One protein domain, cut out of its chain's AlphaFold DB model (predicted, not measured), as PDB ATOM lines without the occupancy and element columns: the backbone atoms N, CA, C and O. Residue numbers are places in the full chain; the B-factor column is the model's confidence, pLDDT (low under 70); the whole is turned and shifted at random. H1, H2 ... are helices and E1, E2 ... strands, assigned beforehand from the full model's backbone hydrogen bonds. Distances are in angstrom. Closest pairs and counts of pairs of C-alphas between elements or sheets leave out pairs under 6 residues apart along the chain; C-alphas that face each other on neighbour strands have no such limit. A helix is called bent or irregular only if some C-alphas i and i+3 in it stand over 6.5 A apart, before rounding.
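Overview. This is residues 4 to 138 of the 138 residues of an uncharacterized protein of Nosema apis BRL 01 (UniProt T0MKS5). A strongly twisted antiparallel sheet of seven strands curls like part of a barrel, with H2 packed across its hollow, between E3 and the strands E6 and E7. H1 and H3 cover the opposite face, H1 over the E2 and E1 side and H3 over E7 and E6. The sheet's order is E2, E1, E7, E6, E5, E4, E3. The printed part has 135 residues, with three named helices and seven named strands in the order H1, E1, E2, H2, E3, E4, E5, E6, E7, H3, a mixed class of helices and strands. It is compact and rounded, with a radius of gyration of the C-alphas of 13.8 A and spans of 39 by 31 by 29 A.

Along the chain. The sheet's strands are E1, residues 23 to 28, 16.8 A long; E2, residues 34 to 36; E3, residues 62 to 65; E4, residues 68 to 76, 22.5 A; E5, residues 84 to 89, 16.7 A; E6, residues 99 to 106, 22.6 A; and E7, residues 109 to 116, 23.2 A. H1, residues 5 to 17, is 18.5 A long and begins at C-alpha 5 (132.459, 83.293, 133.144). H2, residues 42 to 52, is 15.1 A long. H3, residues 117 to 136, is 28.7 A long and ends at C-alpha 136 (118.035, 94.085, 130.798). H3 is irregular, with C-alphas 118 and 121 8.1 A apart, and has a kink of 33 degrees near residue 124.

Arrangement. The folded sheet bends back on itself into two leaves that face each other, E2 E1 E7 E6 and E4 E3, with E5 as the hinge. E3 to E7 form a meander, each strand the antiparallel neighbour of the one before. N 111 of E7 and O 104 of E6 are 2.8 A apart, within hydrogen-bond range, as are N 25 of E1 and O 112 of E7, 2.8 A. E4 bends by 57 degrees at residue 73. H2 is on the sheet at a height of 6.1 A, over E7 and across the strands at 79 degrees on the local plane; its closest C-alphas to E3 are Glu 44 and Phe 64, 6.3 A. H3 is on the opposite face from H2, at a height of 8.7 A, along the strands at 18 degrees to E7 on the local plane. H1 is on the same face as H3; their closest C-alphas, Leu 17 and Ile 127, are 7.2 A apart, close but not clearly touching. Every O i to N i+4 pair is within hydrogen-bond range in H1, against 6 of 7 in H2 and 14 of 16 in H3.

Size, cuts and confidence. The C-alphas of Gly 96 and Glu 138, the two farthest apart, are 40.2 A from each other. The printed part has no cut, and no link is long. The mean pLDDT of the printed part is 85.3; it is under 70 at residues 4, 32, 52 to 57, 59, and 137 to 138.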
ATOM      1  N   THR A   4     134.870  80.082 131.711       67.94
ATOM      2  CA  THR A   4     134.717  80.164 133.169       67.94
ATOM      3  C   THR A   4     133.602  81.130 133.563       67.94
ATOM      4  O   THR A   4     132.771  80.763 134.381       67.94
ATOM      5  N   GLU A   5     133.532  82.303 132.927       70.88
ATOM      6  CA  GLU A   5     132.459  83.293 133.144       70.88
ATOM      7  C   GLU A   5     131.084  82.678 132.836       70.88
ATOM      8  O   GLU A   5     130.200  82.672 133.685       70.88
ATOM      9  N   ASN A   6     130.955  81.996 131.691       71.88
ATOM     10  CA  ASN A   6     129.711  81.308 131.317       71.88
ATOM     11  C   ASN A   6     129.302  80.202 132.314       71.88
ATOM     12  O   ASN A   6     128.127  79.855 132.423       71.88
ATOM     13  N   ALA A   7     130.271  79.588 133.005       73.88
ATOM     14  CA  ALA A   7     130.004  78.541 133.989       73.88
ATOM     15  C   ALA A   7     129.507  79.118 135.320       73.88
ATOM     16  O   ALA A   7     128.674  78.502 135.984       73.88
ATOM     17  N   GLU A   8     130.028  80.278 135.721       80.75
ATOM     18  CA  GLU A   8     129.580  81.003 136.911       80.75
ATOM     19  C   GLU A   8     128.149  81.510 136.715       80.75
ATOM     20  O   GLU A   8     127.282  81.160 137.514       80.75
ATOM     21  N   GLU A   9     127.871  82.172 135.589       79.62
ATOM     22  CA  GLU A   9     126.522  82.616 135.208       79.62
ATOM     23  C   GLU A   9     125.523  81.449 135.158       79.62
ATOM     24  O   GLU A   9     124.411  81.540 135.680       79.62
ATOM     25  N   PHE A  10     125.923  80.297 134.601       81.25
ATOM     26  CA  PHE A  10     125.080  79.097 134.617       81.25
ATOM     27  C   PHE A  10     124.747  78.633 136.039       81.25
ATOM     28  O   PHE A  10     123.610  78.246 136.317       81.25
ATOM     29  N   ASN A  11     125.729  78.630 136.943       84.25
ATOM     30  CA  ASN A  11     125.518  78.190 138.318       84.25
ATOM     31  C   ASN A  11     124.619  79.158 139.093       84.25
ATOM     32  O   ASN A  11     123.792  78.704 139.886       84.25
ATOM     33  N   GLU A  12     124.752  80.464 138.869       86.12
ATOM     34  CA  GLU A  12     123.859  81.477 139.441       86.12
ATOM     35  C   GLU A  12     122.422  81.278 138.949       86.12
ATOM     36  O   GLU A  12     121.514  81.078 139.759       86.12
ATOM     37  N   LEU A  13     122.237  81.168 137.631       84.94
ATOM     38  CA  LEU A  13     120.944  80.899 137.003       84.94
ATOM     39  C   LEU A  13     120.298  79.607 137.529       84.94
ATOM     40  O   LEU A  13     119.103  79.565 137.840       84.94
ATOM     41  N   LEU A  14     121.089  78.539 137.659       86.25
ATOM     42  CA  LEU A  14     120.632  77.271 138.218       86.25
ATOM     43  C   LEU A  14     120.183  77.433 139.675       86.25
ATOM     44  O   LEU A  14     119.151  76.877 140.052       86.25
ATOM     45  N   ASN A  15     120.932  78.174 140.493       88.62
ATOM     46  CA  ASN A  15     120.600  78.392 141.899       88.62
ATOM     47  C   ASN A  15     119.292  79.174 142.067       88.62
ATOM     48  O   ASN A  15     118.460  78.780 142.892       88.62
ATOM     49  N   ASP A  16     119.073  80.204 141.252       87.88
ATOM     50  CA  ASP A  16     117.856  81.019 141.284       87.88
ATOM     51  C   ASP A  16     116.612  80.232 140.853       87.88
ATOM     52  O   ASP A  16     115.517  80.399 141.405       87.88
ATOM     53  N   LEU A  17     116.770  79.326 139.885       90.50
ATOM     54  CA  LEU A  17     115.664  78.539 139.344       90.50
ATOM     55  C   LEU A  17     115.404  77.230 140.082       90.50
ATOM     56  O   LEU A  17     114.300  76.693 139.966       90.50
ATOM     57  N   LYS A  18     116.364  76.725 140.863       89.56
ATOM     58  CA  LYS A  18     116.290  75.438 141.577       89.56
ATOM     59  C   LYS A  18     114.968  75.169 142.318       89.56
ATOM     60  O   LYS A  18     114.533  74.020 142.319       89.56
ATOM     61  N   PRO A  19     114.280  76.153 142.935       91.00
ATOM     62  CA  PRO A  19     112.986  75.901 143.582       91.00
ATOM     63  C   PRO A  19     111.845  75.557 142.607       91.00
ATOM     64  O   PRO A  19     110.810  75.020 143.015       91.00
ATOM     65  N   TYR A  20     112.003  75.912 141.333       92.62
ATOM     66  CA  TYR A  20     110.960  75.883 140.311       92.62
ATOM     67  C   TYR A  20     111.204  74.837 139.225       92.62
ATOM     68  O   TYR A  20     110.239  74.416 138.585       92.62
ATOM     69  N   ILE A  21     112.455  74.420 139.032       93.62
ATOM     70  CA  ILE A  21     112.863  73.496 137.973       93.62
ATOM     71  C   ILE A  21     113.392  72.176 138.539       93.62
ATOM     72  O   ILE A  21     113.864  72.105 139.670       93.62
ATOM     73  N   ILE A  22     113.294  71.123 137.736       93.38
ATOM     74  CA  ILE A  22     113.894  69.807 137.977       93.38
ATOM     75  C   ILE A  22     115.265  69.747 137.307       93.38
ATOM     76  O   ILE A  22     116.235  69.322 137.927       93.38
ATOM     77  N   SER A  23     115.347  70.197 136.053       92.69
ATOM     78  CA  SER A  23     116.595  70.246 135.299       92.69
ATOM     79  C   SER A  23     116.738  71.537 134.508       92.69
ATOM     80  O   SER A  23     115.738  72.159 134.135       92.69
ATOM     81  N   LEU A  24     117.993  71.890 134.232       92.75
ATOM     82  CA  LEU A  24     118.391  72.974 133.346       92.75
ATOM     83  C   LEU A  24     119.450  72.473 132.366       92.75
ATOM     84  O   LEU A  24     120.399  71.798 132.770       92.75
ATOM     85  N   GLU A  25     119.313  72.852 131.104       91.94
ATOM     86  CA  GLU A  25     120.339  72.730 130.079       91.94
ATOM     87  C   GLU A  25     120.450  74.063 129.322       91.94
ATOM     88  O   GLU A  25     119.458  74.579 128.806       91.94
ATOM     89  N   LEU A  26     121.660  74.620 129.273       89.50
ATOM     90  CA  LEU A  26     122.043  75.696 128.367       89.50
ATOM     91  C   LEU A  26     122.942  75.125 127.289       89.50
ATOM     92  O   LEU A  26     123.939  74.459 127.584       89.50
ATOM     93  N   ILE A  27     122.626  75.433 126.042       86.69
ATOM     94  CA  ILE A  27     123.433  75.011 124.909       86.69
ATOM     95  C   ILE A  27     123.811  76.235 124.116       86.69
ATOM     96  O   ILE A  27     122.939  76.951 123.635       86.69
ATOM     97  N   ASN A  28     125.107  76.466 123.971       85.38
ATOM     98  CA  ASN A  28     125.564  77.496 123.064       85.38
ATOM     99  C   ASN A  28     125.247  77.047 121.618       85.38
ATOM    100  O   ASN A  28     125.389  75.883 121.256       85.38
ATOM    101  N   ASN A  29     124.719  77.942 120.798       77.69
ATOM    102  CA  ASN A  29     124.298  77.654 119.431       77.69
ATOM    103  C   ASN A  29     125.480  77.775 118.452       77.69
ATOM    104  O   ASN A  29     125.492  77.083 117.427       77.69
ATOM    105  N   ASP A  30     126.489  78.577 118.814       78.56
ATOM    106  CA  ASP A  30     127.701  78.854 118.030       78.56
ATOM    107  C   ASP A  30     128.839  77.871 118.336       78.56
ATOM    108  O   ASP A  30     129.705  77.605 117.502       78.56
ATOM    109  N   SER A  31     128.835  77.301 119.538       71.25
ATOM    110  CA  SER A  31     129.779  76.286 119.990       71.25
ATOM    111  C   SER A  31     129.015  75.093 120.544       71.25
ATOM    112  O   SER A  31     128.000  75.265 121.194       71.25
ATOM    113  N   ASN A  32     129.510  73.866 120.373       66.75
ATOM    114  CA  ASN A  32     128.867  72.670 120.949       66.75
ATOM    115  C   ASN A  32     129.015  72.581 122.487       66.75
ATOM    116  O   ASN A  32     129.044  71.489 123.054       66.75
ATOM    117  N   PHE A  33     129.168  73.719 123.164       80.75
ATOM    118  CA  PHE A  33     129.297  73.795 124.603       80.75
ATOM    119  C   PHE A  33     127.916  73.657 125.255       80.75
ATOM    120  O   PHE A  33     126.976  74.370 124.901       80.75
ATOM    121  N   LYS A  34     127.803  72.734 126.215       82.25
ATOM    122  CA  LYS A  34     126.569  72.439 126.953       82.25
ATOM    123  C   LYS A  34     126.837  72.551 128.453       82.25
ATOM    124  O   LYS A  34     127.747  71.892 128.954       82.25
ATOM    125  N   PHE A  35     126.023  73.321 129.163       84.06
ATOM    126  CA  PHE A  35     125.934  73.287 130.623       84.06
ATOM    127  C   PHE A  35     124.626  72.608 130.996       84.06
ATOM    128  O   PHE A  35     123.573  73.058 130.556       84.06
ATOM    129  N   LYS A  36     124.661  71.510 131.755       86.69
ATOM    130  CA  LYS A  36     123.442  70.743 132.024       86.69
ATOM    131  C   LYS A  36     123.449  69.997 133.347       86.69
ATOM    132  O   LYS A  36     124.484  69.471 133.750       86.69
ATOM    133  N   THR A  37     122.282  69.919 133.983       86.81
ATOM    134  CA  THR A  37     122.023  69.005 135.110       86.81
ATOM    135  C   THR A  37     121.435  67.680 134.637       86.81
ATOM    136  O   THR A  37     121.754  66.643 135.192       86.81
ATOM    137  N   GLU A  38     120.610  67.736 133.596       82.06
ATOM    138  CA  GLU A  38     120.133  66.619 132.783       82.06
ATOM    139  C   GLU A  38     120.027  67.127 131.349       82.06
ATOM    140  O   GLU A  38     120.018  68.343 131.132       82.06
ATOM    141  N   GLY A  39     119.903  66.237 130.368       79.50
ATOM    142  CA  GLY A  39     119.356  66.695 129.100       79.50
ATOM    143  C   GLY A  39     119.707  65.899 127.875       79.50
ATOM    144  O   GLY A  39     119.793  64.675 127.899       79.50
ATOM    145  N   THR A  40     119.832  66.621 126.772       80.56
ATOM    146  CA  THR A  40     119.716  66.036 125.446       80.56
ATOM    147  C   THR A  40     120.907  65.193 125.023       80.56
ATOM    148  O   THR A  40     122.080  65.492 125.290       80.56
ATOM    149  N   THR A  41     120.578  64.136 124.287       81.06
ATOM    150  CA  THR A  41     121.476  63.432 123.377       81.06
ATOM    151  C   THR A  41     121.761  64.296 122.147       81.06
ATOM    152  O   THR A  41     121.040  65.247 121.836       81.06
ATOM    153  N   ASP A  42     122.810  63.970 121.394       74.31
ATOM    154  CA  ASP A  42     123.186  64.766 120.218       74.31
ATOM    155  C   ASP A  42     122.114  64.761 119.117       74.31
ATOM    156  O   ASP A  42     121.927  65.762 118.423       74.31
ATOM    157  N   ASN A  43     121.343  63.676 119.003       74.38
ATOM    158  CA  ASN A  43     120.214  63.610 118.077       74.38
ATOM    159  C   ASN A  43     119.094  64.581 118.482       74.38
ATOM    160  O   ASN A  43     118.558  65.292 117.630       74.38
ATOM    161  N   GLU A  44     118.762  64.644 119.772       81.25
ATOM    162  CA  GLU A  44     117.731  65.539 120.314       81.25
ATOM    163  C   GLU A  44     118.155  67.009 120.220       81.25
ATOM    164  O   GLU A  44     117.342  67.872 119.885       81.25
ATOM    165  N   TYR A  45     119.448  67.290 120.407       79.25
ATOM    166  CA  TYR A  45     119.996  68.635 120.263       79.25
ATOM    167  C   TYR A  45     119.715  69.240 118.883       79.25
ATOM    168  O   TYR A  45     119.326  70.402 118.788       79.25
ATOM    169  N   SER A  46     119.833  68.456 117.807       79.69
ATOM    170  CA  SER A  46     119.565  68.950 116.447       79.69
ATOM    171  C   SER A  46     118.130  69.462 116.254       79.69
ATOM    172  O   SER A  46     117.883  70.351 115.440       79.69
ATOM    173  N   VAL A  47     117.176  68.914 117.012       81.06
ATOM    174  CA  VAL A  47     115.764  69.311 116.989       81.06
ATOM    175  C   VAL A  47     115.571  70.615 117.759       81.06
ATOM    176  O   VAL A  47     114.890  71.516 117.275       81.06
ATOM    177  N   ILE A  48     116.214  70.743 118.918       79.88
ATOM    178  CA  ILE A  48     116.183  71.961 119.737       79.88
ATOM    179  C   ILE A  48     116.863  73.121 119.012       79.88
ATOM    180  O   ILE A  48     116.304  74.211 118.949       79.88
ATOM    181  N   LYS A  49     118.012  72.880 118.378       78.19
ATOM    182  CA  LYS A  49     118.717  73.896 117.594       78.19
ATOM    183  C   LYS A  49     117.850  74.448 116.455       78.19
ATOM    184  O   LYS A  49     117.831  75.649 116.228       78.19
ATOM    185  N   LYS A  50     117.029  73.612 115.811       78.81
ATOM    186  CA  LYS A  50     116.054  74.081 114.807       78.81
ATOM    187  C   LYS A  50     114.955  74.970 115.389       78.81
ATOM    188  O   LYS A  50     114.488  75.864 114.694       78.81
ATOM    189  N   LEU A  51     114.517  74.724 116.627       78.19
ATOM    190  CA  LEU A  51     113.592  75.630 117.325       78.19
ATOM    191  C   LEU A  51     114.261  76.966 117.639       78.19
ATOM    192  O   LEU A  51     113.604  78.000 117.562       78.19
ATOM    193  N   ALA A  52     115.552  76.919 117.973       68.19
ATOM    194  CA  ALA A  52     116.363  78.065 118.349       68.19
ATOM    195  C   ALA A  52     116.690  79.008 117.198       68.19
ATOM    196  O   ALA A  52     116.611  80.221 117.344       68.19
ATOM    197  N   GLU A  53     117.056  78.440 116.054       69.19
ATOM    198  CA  GLU A  53     117.458  79.184 114.859       69.19
ATOM    199  C   GLU A  53     116.262  79.700 114.051       69.19
ATOM    200  O   GLU A  53     116.434  80.431 113.077       69.19
ATOM    201  N   SER A  54     115.040  79.299 114.404       68.25
ATOM    202  CA  SER A  54     113.869  79.680 113.633       68.25
ATOM    203  C   SER A  54     113.384  81.081 113.997       68.25
ATOM    204  O   SER A  54     112.822  81.299 115.067       68.25
ATOM    205  N   GLU A  55     113.495  82.009 113.044       60.59
ATOM    206  CA  GLU A  55     112.927  83.366 113.131       60.59
ATOM    207  C   GLU A  55     111.391  83.370 113.240       60.59
ATOM    208  O   GLU A  55     110.778  84.357 113.642       60.59
ATOM    209  N   THR A  56     110.751  82.253 112.880       64.88
ATOM    210  CA  THR A  56     109.303  82.065 113.012       64.88
ATOM    211  C   THR A  56     109.002  80.955 114.014       64.88
ATOM    212  O   THR A  56     109.717  79.954 114.040       64.88
ATOM    213  N   PRO A  57     107.938  81.052 114.829       65.62
ATOM    214  CA  PRO A  57     107.598  79.975 115.745       65.62
ATOM    215  C   PRO A  57     107.250  78.687 114.989       65.62
ATOM    216  O   PRO A  57     106.157  78.559 114.433       65.62
ATOM    217  N   ILE A  58     108.155  77.708 114.989       72.12
ATOM    218  CA  ILE A  58     107.886  76.372 114.447       72.12
ATOM    219  C   ILE A  58     107.413  75.501 115.607       72.12
ATOM    220  O   ILE A  58     108.129  75.306 116.583       72.12
ATOM    221  N   SER A  59     106.194  74.967 115.528       69.19
ATOM    222  CA  SER A  59     105.764  73.939 116.481       69.19
ATOM    223  C   SER A  59     106.350  72.598 116.052       69.19
ATOM    224  O   SER A  59     106.000  72.060 114.998       69.19
ATOM    225  N   ILE A  60     107.256  72.057 116.865       84.94
ATOM    226  CA  ILE A  60     107.698  70.673 116.737       84.94
ATOM    227  C   ILE A  60     106.725  69.818 117.552       84.94
ATOM    228  O   ILE A  60     106.637  70.017 118.759       84.94
ATOM    229  N   PRO A  61     105.993  68.861 116.950       87.88
ATOM    230  CA  PRO A  61     104.909  68.165 117.648       87.88
ATOM    231  C   PRO A  61     105.353  67.423 118.911       87.88
ATOM    232  O   PRO A  61     104.605  67.346 119.887       87.88
ATOM    233  N   SER A  62     106.566  66.865 118.886       91.00
ATOM    234  CA  SER A  62     107.135  66.149 120.019       91.00
ATOM    235  C   SER A  62     108.652  66.207 120.053       91.00
ATOM    236  O   SER A  62     109.290  66.164 119.001       91.00
ATOM    237  N   ILE A  63     109.210  66.197 121.258       90.38
ATOM    238  CA  ILE A  63     110.649  66.191 121.534       90.38
ATOM    239  C   ILE A  63     110.939  65.069 122.528       90.38
ATOM    240  O   ILE A  63     110.128  64.811 123.415       90.38
ATOM    241  N   PHE A  64     112.078  64.401 122.381       90.94
ATOM    242  CA  PHE A  64     112.618  63.537 123.426       90.94
ATOM    243  C   PHE A  64     113.686  64.309 124.204       90.94
ATOM    244  O   PHE A  64     114.458  65.063 123.610       90.94
ATOM    245  N   TYR A  65     113.663  64.185 125.526       90.44
ATOM    246  CA  TYR A  65     114.612  64.818 126.437       90.44
ATOM    247  C   TYR A  65     114.682  63.970 127.706       90.44
ATOM    248  O   TYR A  65     113.633  63.634 128.256       90.44
ATOM    249  N   ASP A  66     115.886  63.626 128.171       88.69
ATOM    250  CA  ASP A  66     116.082  62.843 129.405       88.69
ATOM    251  C   ASP A  66     115.227  61.554 129.433       88.69
ATOM    252  O   ASP A  66     114.479  61.278 130.366       88.69
ATOM    253  N   ASN A  67     115.257  60.797 128.328       87.94
ATOM    254  CA  ASN A  67     114.481  59.563 128.116       87.94
ATOM    255  C   ASN A  67     112.948  59.709 128.185       87.94
ATOM    256  O   ASN A  67     112.230  58.712 128.082       87.94
ATOM    257  N   LEU A  68     112.424  60.929 128.300       91.19
ATOM    258  CA  LEU A  68     110.996  61.212 128.310       91.19
ATOM    259  C   LEU A  68     110.567  61.816 126.978       91.19
ATOM    260  O   LEU A  68     111.238  62.673 126.399       91.19
ATOM    261  N   LYS A  69     109.397  61.394 126.500       93.25
ATOM    262  CA  LYS A  69     108.755  62.019 125.348       93.25
ATOM    263  C   LYS A  69     107.885  63.180 125.811       93.25
ATOM    264  O   LYS A  69     107.028  63.027 126.678       93.25
ATOM    265  N   TYR A  70     108.063  64.327 125.177       94.62
ATOM    266  CA  TYR A  70     107.327  65.558 125.410       94.62
ATOM    267  C   TYR A  70     106.486  65.907 124.190       94.62
ATOM    268  O   TYR A  70     106.958  65.820 123.059       94.62
ATOM    269  N   MET A  71     105.243  66.321 124.412       95.25
ATOM    270  CA  MET A  71     104.329  66.802 123.377       95.25
ATOM    271  C   MET A  71     104.159  68.307 123.495       95.25
ATOM    272  O   MET A  71     104.075  68.846 124.603       95.25
ATOM    273  N   HIS A  72     104.109  68.972 122.344       93.81
ATOM    274  CA  HIS A  72     103.887  70.410 122.271       93.81
ATOM    275  C   HIS A  72     102.544  70.778 122.899       93.81
ATOM    276  O   HIS A  72     101.523  70.155 122.612       93.81
ATOM    277  N   LEU A  73     102.558  71.782 123.776       93.00
ATOM    278  CA  LEU A  73     101.352  72.314 124.400       93.00
ATOM    279  C   LEU A  73     100.966  73.653 123.779       93.00
ATOM    280  O   LEU A  73      99.823  73.842 123.371       93.00
ATOM    281  N   LYS A  74     101.895  74.613 123.795       91.38
ATOM    282  CA  LYS A  74     101.651  75.981 123.330       91.38
ATOM    283  C   LYS A  74     102.952  76.733 123.086       91.38
ATOM    284  O   LYS A  74     103.988  76.388 123.650       91.38
ATOM    285  N   ASN A  75     102.836  77.811 122.317       88.56
ATOM    286  CA  ASN A  75     103.858  78.845 122.202       88.56
ATOM    287  C   ASN A  75     103.390  80.093 122.948       88.56
ATOM    288  O   ASN A  75     102.199  80.409 122.935       88.56
ATOM    289  N   ILE A  76     104.322  80.802 123.572       87.31
ATOM    290  CA  ILE A  76     104.129  82.172 124.036       87.31
ATOM    291  C   ILE A  76     104.982  83.026 123.103       87.31
ATOM    292  O   ILE A  76     106.201  82.878 123.068       87.31
ATOM    293  N   ASN A  77     104.317  83.839 122.287       83.38
ATOM    294  CA  ASN A  77     104.953  84.734 121.331       83.38
ATOM    295  C   ASN A  77     104.329  86.117 121.518       83.38
ATOM    296  O   ASN A  77     103.220  86.368 121.045       83.38
ATOM    297  N   GLU A  78     105.006  86.955 122.292       80.25
ATOM    298  CA  GLU A  78     104.604  88.330 122.572       80.25
ATOM    299  C   GLU A  78     105.528  89.272 121.795       80.25
ATOM    300  O   GLU A  78     106.718  89.000 121.645       80.25
ATOM    301  N   GLU A  79     104.983  90.369 121.274       77.12
ATOM    302  CA  GLU A  79     105.766  91.334 120.503       77.12
ATOM    303  C   GLU A  79     106.919  91.894 121.351       77.12
ATOM    304  O   GLU A  79     106.718  92.322 122.488       77.12
ATOM    305  N   GLY A  80     108.136  91.860 120.801       74.19
ATOM    306  CA  GLY A  80     109.345  92.300 121.499       74.19
ATOM    307  C   GLY A  80     109.908  91.301 122.516       74.19
ATOM    308  O   GLY A  80     110.841  91.654 123.230       74.19
ATOM    309  N   ARG A  81     109.378  90.073 122.589       76.88
ATOM    310  CA  ARG A  81     109.879  89.005 123.466       76.88
ATOM    311  C   ARG A  81     110.329  87.785 122.677       76.88
ATOM    312  O   ARG A  81     109.890  87.544 121.554       76.88
ATOM    313  N   LEU A  82     111.206  86.999 123.292       80.31
ATOM    314  CA  LEU A  82     111.689  85.754 122.711       80.31
ATOM    315  C   LEU A  82     110.577  84.696 122.679       80.31
ATOM    316  O   LEU A  82     109.823  84.572 123.650       80.31
ATOM    317  N   PRO A  83     110.473  83.906 121.597       86.00
ATOM    318  CA  PRO A  83     109.474  82.857 121.505       86.00
ATOM    319  C   PRO A  83     109.761  81.765 122.535       86.00
ATOM    320  O   PRO A  83     110.826  81.151 122.550       86.00
ATOM    321  N   VAL A  84     108.763  81.480 123.366       89.38
ATOM    322  CA  VAL A  84     108.824  80.413 124.362       89.38
ATOM    323  C   VAL A  84     107.955  79.250 123.911       89.38
ATOM    324  O   VAL A  84     106.769  79.412 123.615       89.38
ATOM    325  N   TYR A  85     108.517  78.050 123.952       91.50
ATOM    326  CA  TYR A  85     107.836  76.810 123.620       91.50
ATOM    327  C   TYR A  85     107.622  75.981 124.880       91.50
ATOM    328  O   TYR A  85     108.563  75.667 125.611       91.50
ATOM    329  N   ILE A  86     106.370  75.605 125.125       93.88
ATOM    330  CA  ILE A  86     105.980  74.821 126.291       93.88
ATOM    331  C   ILE A  86     105.550  73.430 125.852       93.88
ATOM    332  O   ILE A  86     104.709  73.276 124.962       93.88
ATOM    333  N   TYR A  87     106.080  72.424 126.538       95.25
ATOM    334  CA  TYR A  87     105.774  71.020 126.312       95.25
ATOM    335  C   TYR A  87     105.398  70.312 127.616       95.25
ATOM    336  O   TYR A  87     105.715  70.776 128.713       95.25
ATOM    337  N   ILE A  88     104.730  69.163 127.499       96.62
ATOM    338  CA  ILE A  88     104.394  68.281 128.626       96.62
ATOM    339  C   ILE A  88     104.796  66.849 128.283       96.62
ATOM    340  O   ILE A  88     104.572  66.402 127.158       96.62
ATOM    341  N   SER A  89     105.343  66.117 129.252       96.38
ATOM    342  CA  SER A  89     105.680  64.709 129.077       96.38
ATOM    343  C   SER A  89     104.429  63.844 128.871       96.38
ATOM    344  O   SER A  89     103.395  64.004 129.536       96.38
ATOM    345  N   THR A  90     104.501  62.906 127.927       94.88
ATOM    346  CA  THR A  90     103.475  61.864 127.771       94.88
ATOM    347  C   THR A  90     103.577  60.847 128.889       94.88
ATOM    348  O   THR A  90     102.551  60.459 129.456       94.88
ATOM    349  N   ASP A  91     104.813  60.503 129.228       91.75
ATOM    350  CA  ASP A  91     105.181  59.528 130.242       91.75
ATOM    351  C   ASP A  91     105.407  60.203 131.601       91.75
ATOM    352  O   ASP A  91     105.460  61.436 131.713       91.75
ATOM    353  N   VAL A  92     105.485  59.387 132.647       92.06
ATOM    354  CA  VAL A  92     105.858  59.831 133.992       92.06
ATOM    355  C   VAL A  92     107.347  59.609 134.208       92.06
ATOM    356  O   VAL A  92     107.921  58.683 133.642       92.06
ATOM    357  N   ASP A  93     107.957  60.460 135.021       90.38
ATOM    358  CA  ASP A  93     109.328  60.260 135.469       90.38
ATOM    359  C   ASP A  93     109.434  59.161 136.538       90.38
ATOM    360  O   ASP A  93     108.433  58.580 136.967       90.38
ATOM    361  N   ASP A  94     110.654  58.914 137.014       88.25
ATOM    362  CA  ASP A  94     110.955  57.898 138.032       88.25
ATOM    363  C   ASP A  94     110.227  58.123 139.369       88.25
ATOM    364  O   ASP A  94     110.107  57.210 140.185       88.25
ATOM    365  N   THR A  95     109.705  59.331 139.604       89.06
ATOM    366  CA  THR A  95     108.907  59.666 140.792       89.06
ATOM    367  C   THR A  95     107.401  59.485 140.568       89.06
ATOM    368  O   THR A  95     106.601  59.738 141.470       89.06
ATOM    369  N   GLY A  96     106.997  59.050 139.371       91.94
ATOM    370  CA  GLY A  96     105.604  58.875 138.971       91.94
ATOM    371  C   GLY A  96     104.903  60.177 138.575       91.94
ATOM    372  O   GLY A  96     103.673  60.202 138.490       91.94
ATOM    373  N   ASN A  97     105.644  61.262 138.329       93.12
ATOM    374  CA  ASN A  97     105.074  62.565 137.996       93.12
ATOM    375  C   ASN A  97     105.262  62.914 136.517       93.12
ATOM    376  O   ASN A  97     106.280  62.615 135.901       93.12
ATOM    377  N   LYS A  98     104.279  63.613 135.938       95.62
ATOM    378  CA  LYS A  98     104.462  64.258 134.632       95.62
ATOM    379  C   LYS A  98     105.340  65.494 134.770       95.62
ATOM    380  O   LYS A  98     105.187  66.268 135.721       95.62
ATOM    381  N   ARG A  99     106.172  65.735 133.763       96.31
ATOM    382  CA  ARG A  99     107.028  66.916 133.664       96.31
ATOM    383  C   ARG A  99     106.478  67.901 132.638       96.31
ATOM    384  O   ARG A  99     105.864  67.520 131.645       96.31
ATOM    385  N   GLY A 100     106.681  69.183 132.890       96.94
ATOM    386  CA  GLY A 100     106.641  70.217 131.870       96.94
ATOM    387  C   GLY A 100     108.055  70.530 131.397       96.94
ATOM    388  O   GLY A 100     109.028  70.243 132.095       96.94
ATOM    389  N   MET A 101     108.153  71.094 130.202       95.44
ATOM    390  CA  MET A 101     109.401  71.578 129.631       95.44
ATOM    391  C   MET A 101     109.176  72.956 129.015       95.44
ATOM    392  O   MET A 101     108.142  73.210 128.393       95.44
ATOM    393  N   PHE A 102     110.151  73.829 129.218       94.56
ATOM    394  CA  PHE A 102     110.235  75.177 128.686       94.56
ATOM    395  C   PHE A 102     111.478  75.259 127.819       94.56
ATOM    396  O   PHE A 102     112.566  74.919 128.281       94.56
ATOM    397  N   ILE A 103     111.305  75.709 126.581       92.19
ATOM    398  CA  ILE A 103     112.401  75.975 125.657       92.19
ATOM    399  C   ILE A 103     112.274  77.420 125.194       92.19
ATOM    400  O   ILE A 103     111.209  77.829 124.734       92.19
ATOM    401  N   THR A 104     113.354  78.180 125.297       89.31
ATOM    402  CA  THR A 104     113.492  79.487 124.650       89.31
ATOM    403  C   THR A 104     114.924  79.660 124.190       89.31
ATOM    404  O   THR A 104     115.803  78.897 124.592       89.31
ATOM    405  N   CYS A 105     115.159  80.641 123.335       85.31
ATOM    406  CA  CYS A 105     116.492  80.950 122.847       85.31
ATOM    407  C   CYS A 105     116.758  82.424 123.042       85.31
ATOM    408  O   CYS A 105     115.993  83.248 122.552       85.31
ATOM    409  N   PHE A 106     117.814  82.732 123.785       79.88
ATOM    410  CA  PHE A 106     118.247  84.089 124.076       79.88
ATOM    411  C   PHE A 106     119.736  84.209 123.757       79.88
ATOM    412  O   PHE A 106     120.512  83.298 124.047       79.88
ATOM    413  N   PHE A 107     120.125  85.310 123.114       77.69
ATOM    414  CA  PHE A 107     121.467  85.489 122.551       77.69
ATOM    415  C   PHE A 107     121.886  84.273 121.702       77.69
ATOM    416  O   PHE A 107     121.126  83.806 120.854       77.69
ATOM    417  N   SER A 108     123.074  83.734 121.960       80.56
ATOM    418  CA  SER A 108     123.586  82.516 121.339       80.56
ATOM    419  C   SER A 108     123.276  81.255 122.149       80.56
ATOM    420  O   SER A 108     123.961  80.257 121.961       80.56
ATOM    421  N   PHE A 109     122.300  81.256 123.062       84.44
ATOM    422  CA  PHE A 109     122.002  80.097 123.905       84.44
ATOM    423  C   PHE A 109     120.578  79.575 123.717       84.44
ATOM    424  O   PHE A 109     119.593  80.306 123.794       84.44
ATOM    425  N   SER A 110     120.471  78.263 123.522       88.06
ATOM    426  CA  SER A 110     119.239  77.514 123.744       88.06
ATOM    427  C   SER A 110     119.108  77.207 125.232       88.06
ATOM    428  O   SER A 110     119.979  76.555 125.808       88.06
ATOM    429  N   PHE A 111     118.015  77.650 125.842       90.88
ATOM    430  CA  PHE A 111     117.678  77.395 127.237       90.88
ATOM    431  C   PHE A 111     116.566  76.360 127.312       90.88
ATOM    432  O   PHE A 111     115.490  76.549 126.737       90.88
ATOM    433  N   ILE A 112     116.811  75.287 128.056       93.31
ATOM    434  CA  ILE A 112     115.857  74.208 128.288       93.31
ATOM    435  C   ILE A 112     115.731  73.978 129.784       93.31
ATOM    436  O   ILE A 112     116.698  73.610 130.444       93.31
ATOM    437  N   ALA A 113     114.524  74.137 130.316       94.75
ATOM    438  CA  ALA A 113     114.225  73.795 131.699       94.75
ATOM    439  C   ALA A 113     113.075  72.801 131.773       94.75
ATOM    440  O   ALA A 113     112.061  72.957 131.090       94.75
ATOM    441  N   THR A 114     113.200  71.808 132.650       95.75
ATOM    442  CA  THR A 114     112.087  70.920 133.003       95.75
ATOM    443  C   THR A 114     111.586  71.222 134.406       95.75
ATOM    444  O   THR A 114     112.312  71.751 135.240       95.75
ATOM    445  N   PHE A 115     110.323  70.922 134.683       96.00
ATOM    446  CA  PHE A 115     109.687  71.173 135.980       96.00
ATOM    447  C   PHE A 115     108.513  70.220 136.186       96.00
ATOM    448  O   PHE A 115     108.054  69.567 135.252       96.00
ATOM    449  N   GLU A 116     107.976  70.141 137.400       95.25
ATOM    450  CA  GLU A 116     106.742  69.388 137.634       95.25
ATOM    451  C   GLU A 116     105.590  69.990 136.822       95.25
ATOM    452  O   GLU A 116     105.313  71.186 136.920       95.25
ATOM    453  N   HIS A 117     104.844  69.165 136.082       94.06
ATOM    454  CA  HIS A 117     103.727  69.635 135.251       94.06
ATOM    455  C   HIS A 117     102.722  70.503 136.034       94.06
ATOM    456  O   HIS A 117     102.229  71.511 135.533       94.06
ATOM    457  N   LYS A 118     102.459  70.159 137.302       93.75
ATOM    458  CA  LYS A 118     101.540  70.901 138.184       93.75
ATOM    459  C   LYS A 118     102.010  72.331 138.482       93.75
ATOM    460  O   LYS A 118     101.192  73.181 138.819       93.75
ATOM    461  N   LYS A 119     103.312  72.602 138.356       93.75
ATOM    462  CA  LYS A 119     103.939  73.906 138.607       93.75
ATOM    463  C   LYS A 119     104.106  74.742 137.339       93.75
ATOM    464  O   LYS A 119     104.681  75.820 137.434       93.75
ATOM    465  N   ILE A 120     103.580  74.299 136.190       93.88
ATOM    466  CA  ILE A 120     103.808  74.928 134.879       93.88
ATOM    467  C   ILE A 120     103.669  76.447 134.908       93.88
ATOM    468  O   ILE A 120     104.618  77.127 134.567       93.88
ATOM    469  N   ASN A 121     102.563  76.989 135.420       92.25
ATOM    470  CA  ASN A 121     102.339  78.438 135.422       92.25
ATOM    471  C   ASN A 121     103.374  79.200 136.269       92.25
ATOM    472  O   ASN A 121     103.843  80.263 135.864       92.25
ATOM    473  N   ILE A 122     103.731  78.662 137.439       94.06
ATOM    474  CA  ILE A 122     104.694  79.293 138.351       94.06
ATOM    475  C   ILE A 122     106.099  79.206 137.753       94.06
ATOM    476  O   ILE A 122     106.789  80.220 137.685       94.06
ATOM    477  N   ALA A 123     106.499  78.023 137.281       93.19
ATOM    478  CA  ALA A 123     107.803  77.800 136.674       93.19
ATOM    479  C   ALA A 123     107.985  78.667 135.424       93.19
ATOM    480  O   ALA A 123     108.960  79.405 135.338       93.19
ATOM    481  N   THR A 124     107.014  78.675 134.502       92.38
ATOM    482  CA  THR A 124     107.093  79.489 133.280       92.38
ATOM    483  C   THR A 124     107.189  80.975 133.599       92.38
ATOM    484  O   THR A 124     108.006  81.665 133.004       92.38
ATOM    485  N   SER A 125     106.388  81.473 134.550       92.06
ATOM    486  CA  SER A 125     106.437  82.885 134.938       92.06
ATOM    487  C   SER A 125     107.790  83.257 135.534       92.06
ATOM    488  O   SER A 125     108.308  84.321 135.216       92.06
ATOM    489  N   LYS A 126     108.359  82.398 136.384       93.31
ATOM    490  CA  LYS A 126     109.651  82.657 137.025       93.31
ATOM    491  C   LYS A 126     110.808  82.614 136.041       93.31
ATOM    492  O   LYS A 126     111.639  83.509 136.083       93.31
ATOM    493  N   ILE A 127     110.817  81.635 135.139       92.06
ATOM    494  CA  ILE A 127     111.833  81.534 134.088       92.06
ATOM    495  C   ILE A 127     111.782  82.766 133.179       92.06
ATOM    496  O   ILE A 127     112.816  83.375 132.949       92.06
ATOM    497  N   ILE A 128     110.593  83.177 132.719       90.44
ATOM    498  CA  ILE A 128     110.452  84.375 131.872       90.44
ATOM    499  C   ILE A 128     110.957  85.619 132.602       90.44
ATOM    500  O   ILE A 128     111.773  86.342 132.054       90.44
ATOM    501  N   SER A 129     110.521  85.850 133.847       89.81
ATOM    502  CA  SER A 129     110.973  87.020 134.608       89.81
ATOM    503  C   SER A 129     112.484  87.050 134.819       89.81
ATOM    504  O   SER A 129     113.055  88.131 134.822       89.81
ATOM    505  N   LEU A 130     113.118  85.890 135.005       87.56
ATOM    506  CA  LEU A 130     114.565  85.814 135.163       87.56
ATOM    507  C   LEU A 130     115.275  86.110 133.839       87.56
ATOM    508  O   LEU A 130     116.178  86.930 133.808       87.56
ATOM    509  N   ILE A 131     114.829  85.517 132.731       85.38
ATOM    510  CA  ILE A 131     115.410  85.791 131.408       85.38
ATOM    511  C   ILE A 131     115.255  87.272 131.040       85.38
ATOM    512  O   ILE A 131     116.223  87.883 130.601       85.38
ATOM    513  N   ASP A 132     114.087  87.870 131.297       85.19
ATOM    514  CA  ASP A 132     113.848  89.304 131.084       85.19
ATOM    515  C   ASP A 132     114.836  90.179 131.894       85.19
ATOM    516  O   ASP A 132     115.240  91.236 131.420       85.19
ATOM    517  N   GLN A 133     115.233  89.755 133.105       85.06
ATOM    518  CA  GLN A 133     116.229  90.461 133.927       85.06
ATOM    519  C   GLN A 133     117.633  90.366 133.326       85.06
ATOM    520  O   GLN A 133     118.269  91.393 133.123       85.06
ATOM    521  N   TYR A 134     118.075  89.159 132.964       78.25
ATOM    522  CA  TYR A 134     119.383  88.957 132.331       78.25
ATOM    523  C   TYR A 134     119.510  89.726 131.008       78.25
ATOM    524  O   TYR A 134     120.581  90.220 130.688       78.25
ATOM    525  N   GLN A 135     118.418  89.875 130.252       75.31
ATOM    526  CA  GLN A 135     118.414  90.685 129.031       75.31
ATOM    527  C   GLN A 135     118.456  92.197 129.277       75.31
ATOM    528  O   GLN A 135     118.813  92.937 128.366       75.31
ATOM    529  N   ALA A 136     118.030  92.665 130.452       76.75
ATOM    530  CA  ALA A 136     118.035  94.085 130.798       76.75
ATOM    531  C   ALA A 136     119.373  94.553 131.390       76.75
ATOM    532  O   ALA A 136     119.650  95.753 131.369       76.75
ATOM    533  N   ASP A 137     120.159  93.621 131.935       65.56
ATOM    534  CA  ASP A 137     121.456  93.888 132.558       65.56
ATOM    535  C   ASP A 137     122.636  93.874 131.549       65.56
ATOM    536  O   ASP A 137     123.738  94.291 131.916       65.56
ATOM    537  N   GLU A 138     122.410  93.457 130.291       56.16
ATOM    538  CA  GLU A 138     123.342  93.606 129.145       56.16
ATOM    539  C   GLU A 138     123.177  94.944 128.395       56.16
ATOM    540  O   GLU A 138     124.220  95.539 128.022       56.16
TER     541      GLU A 138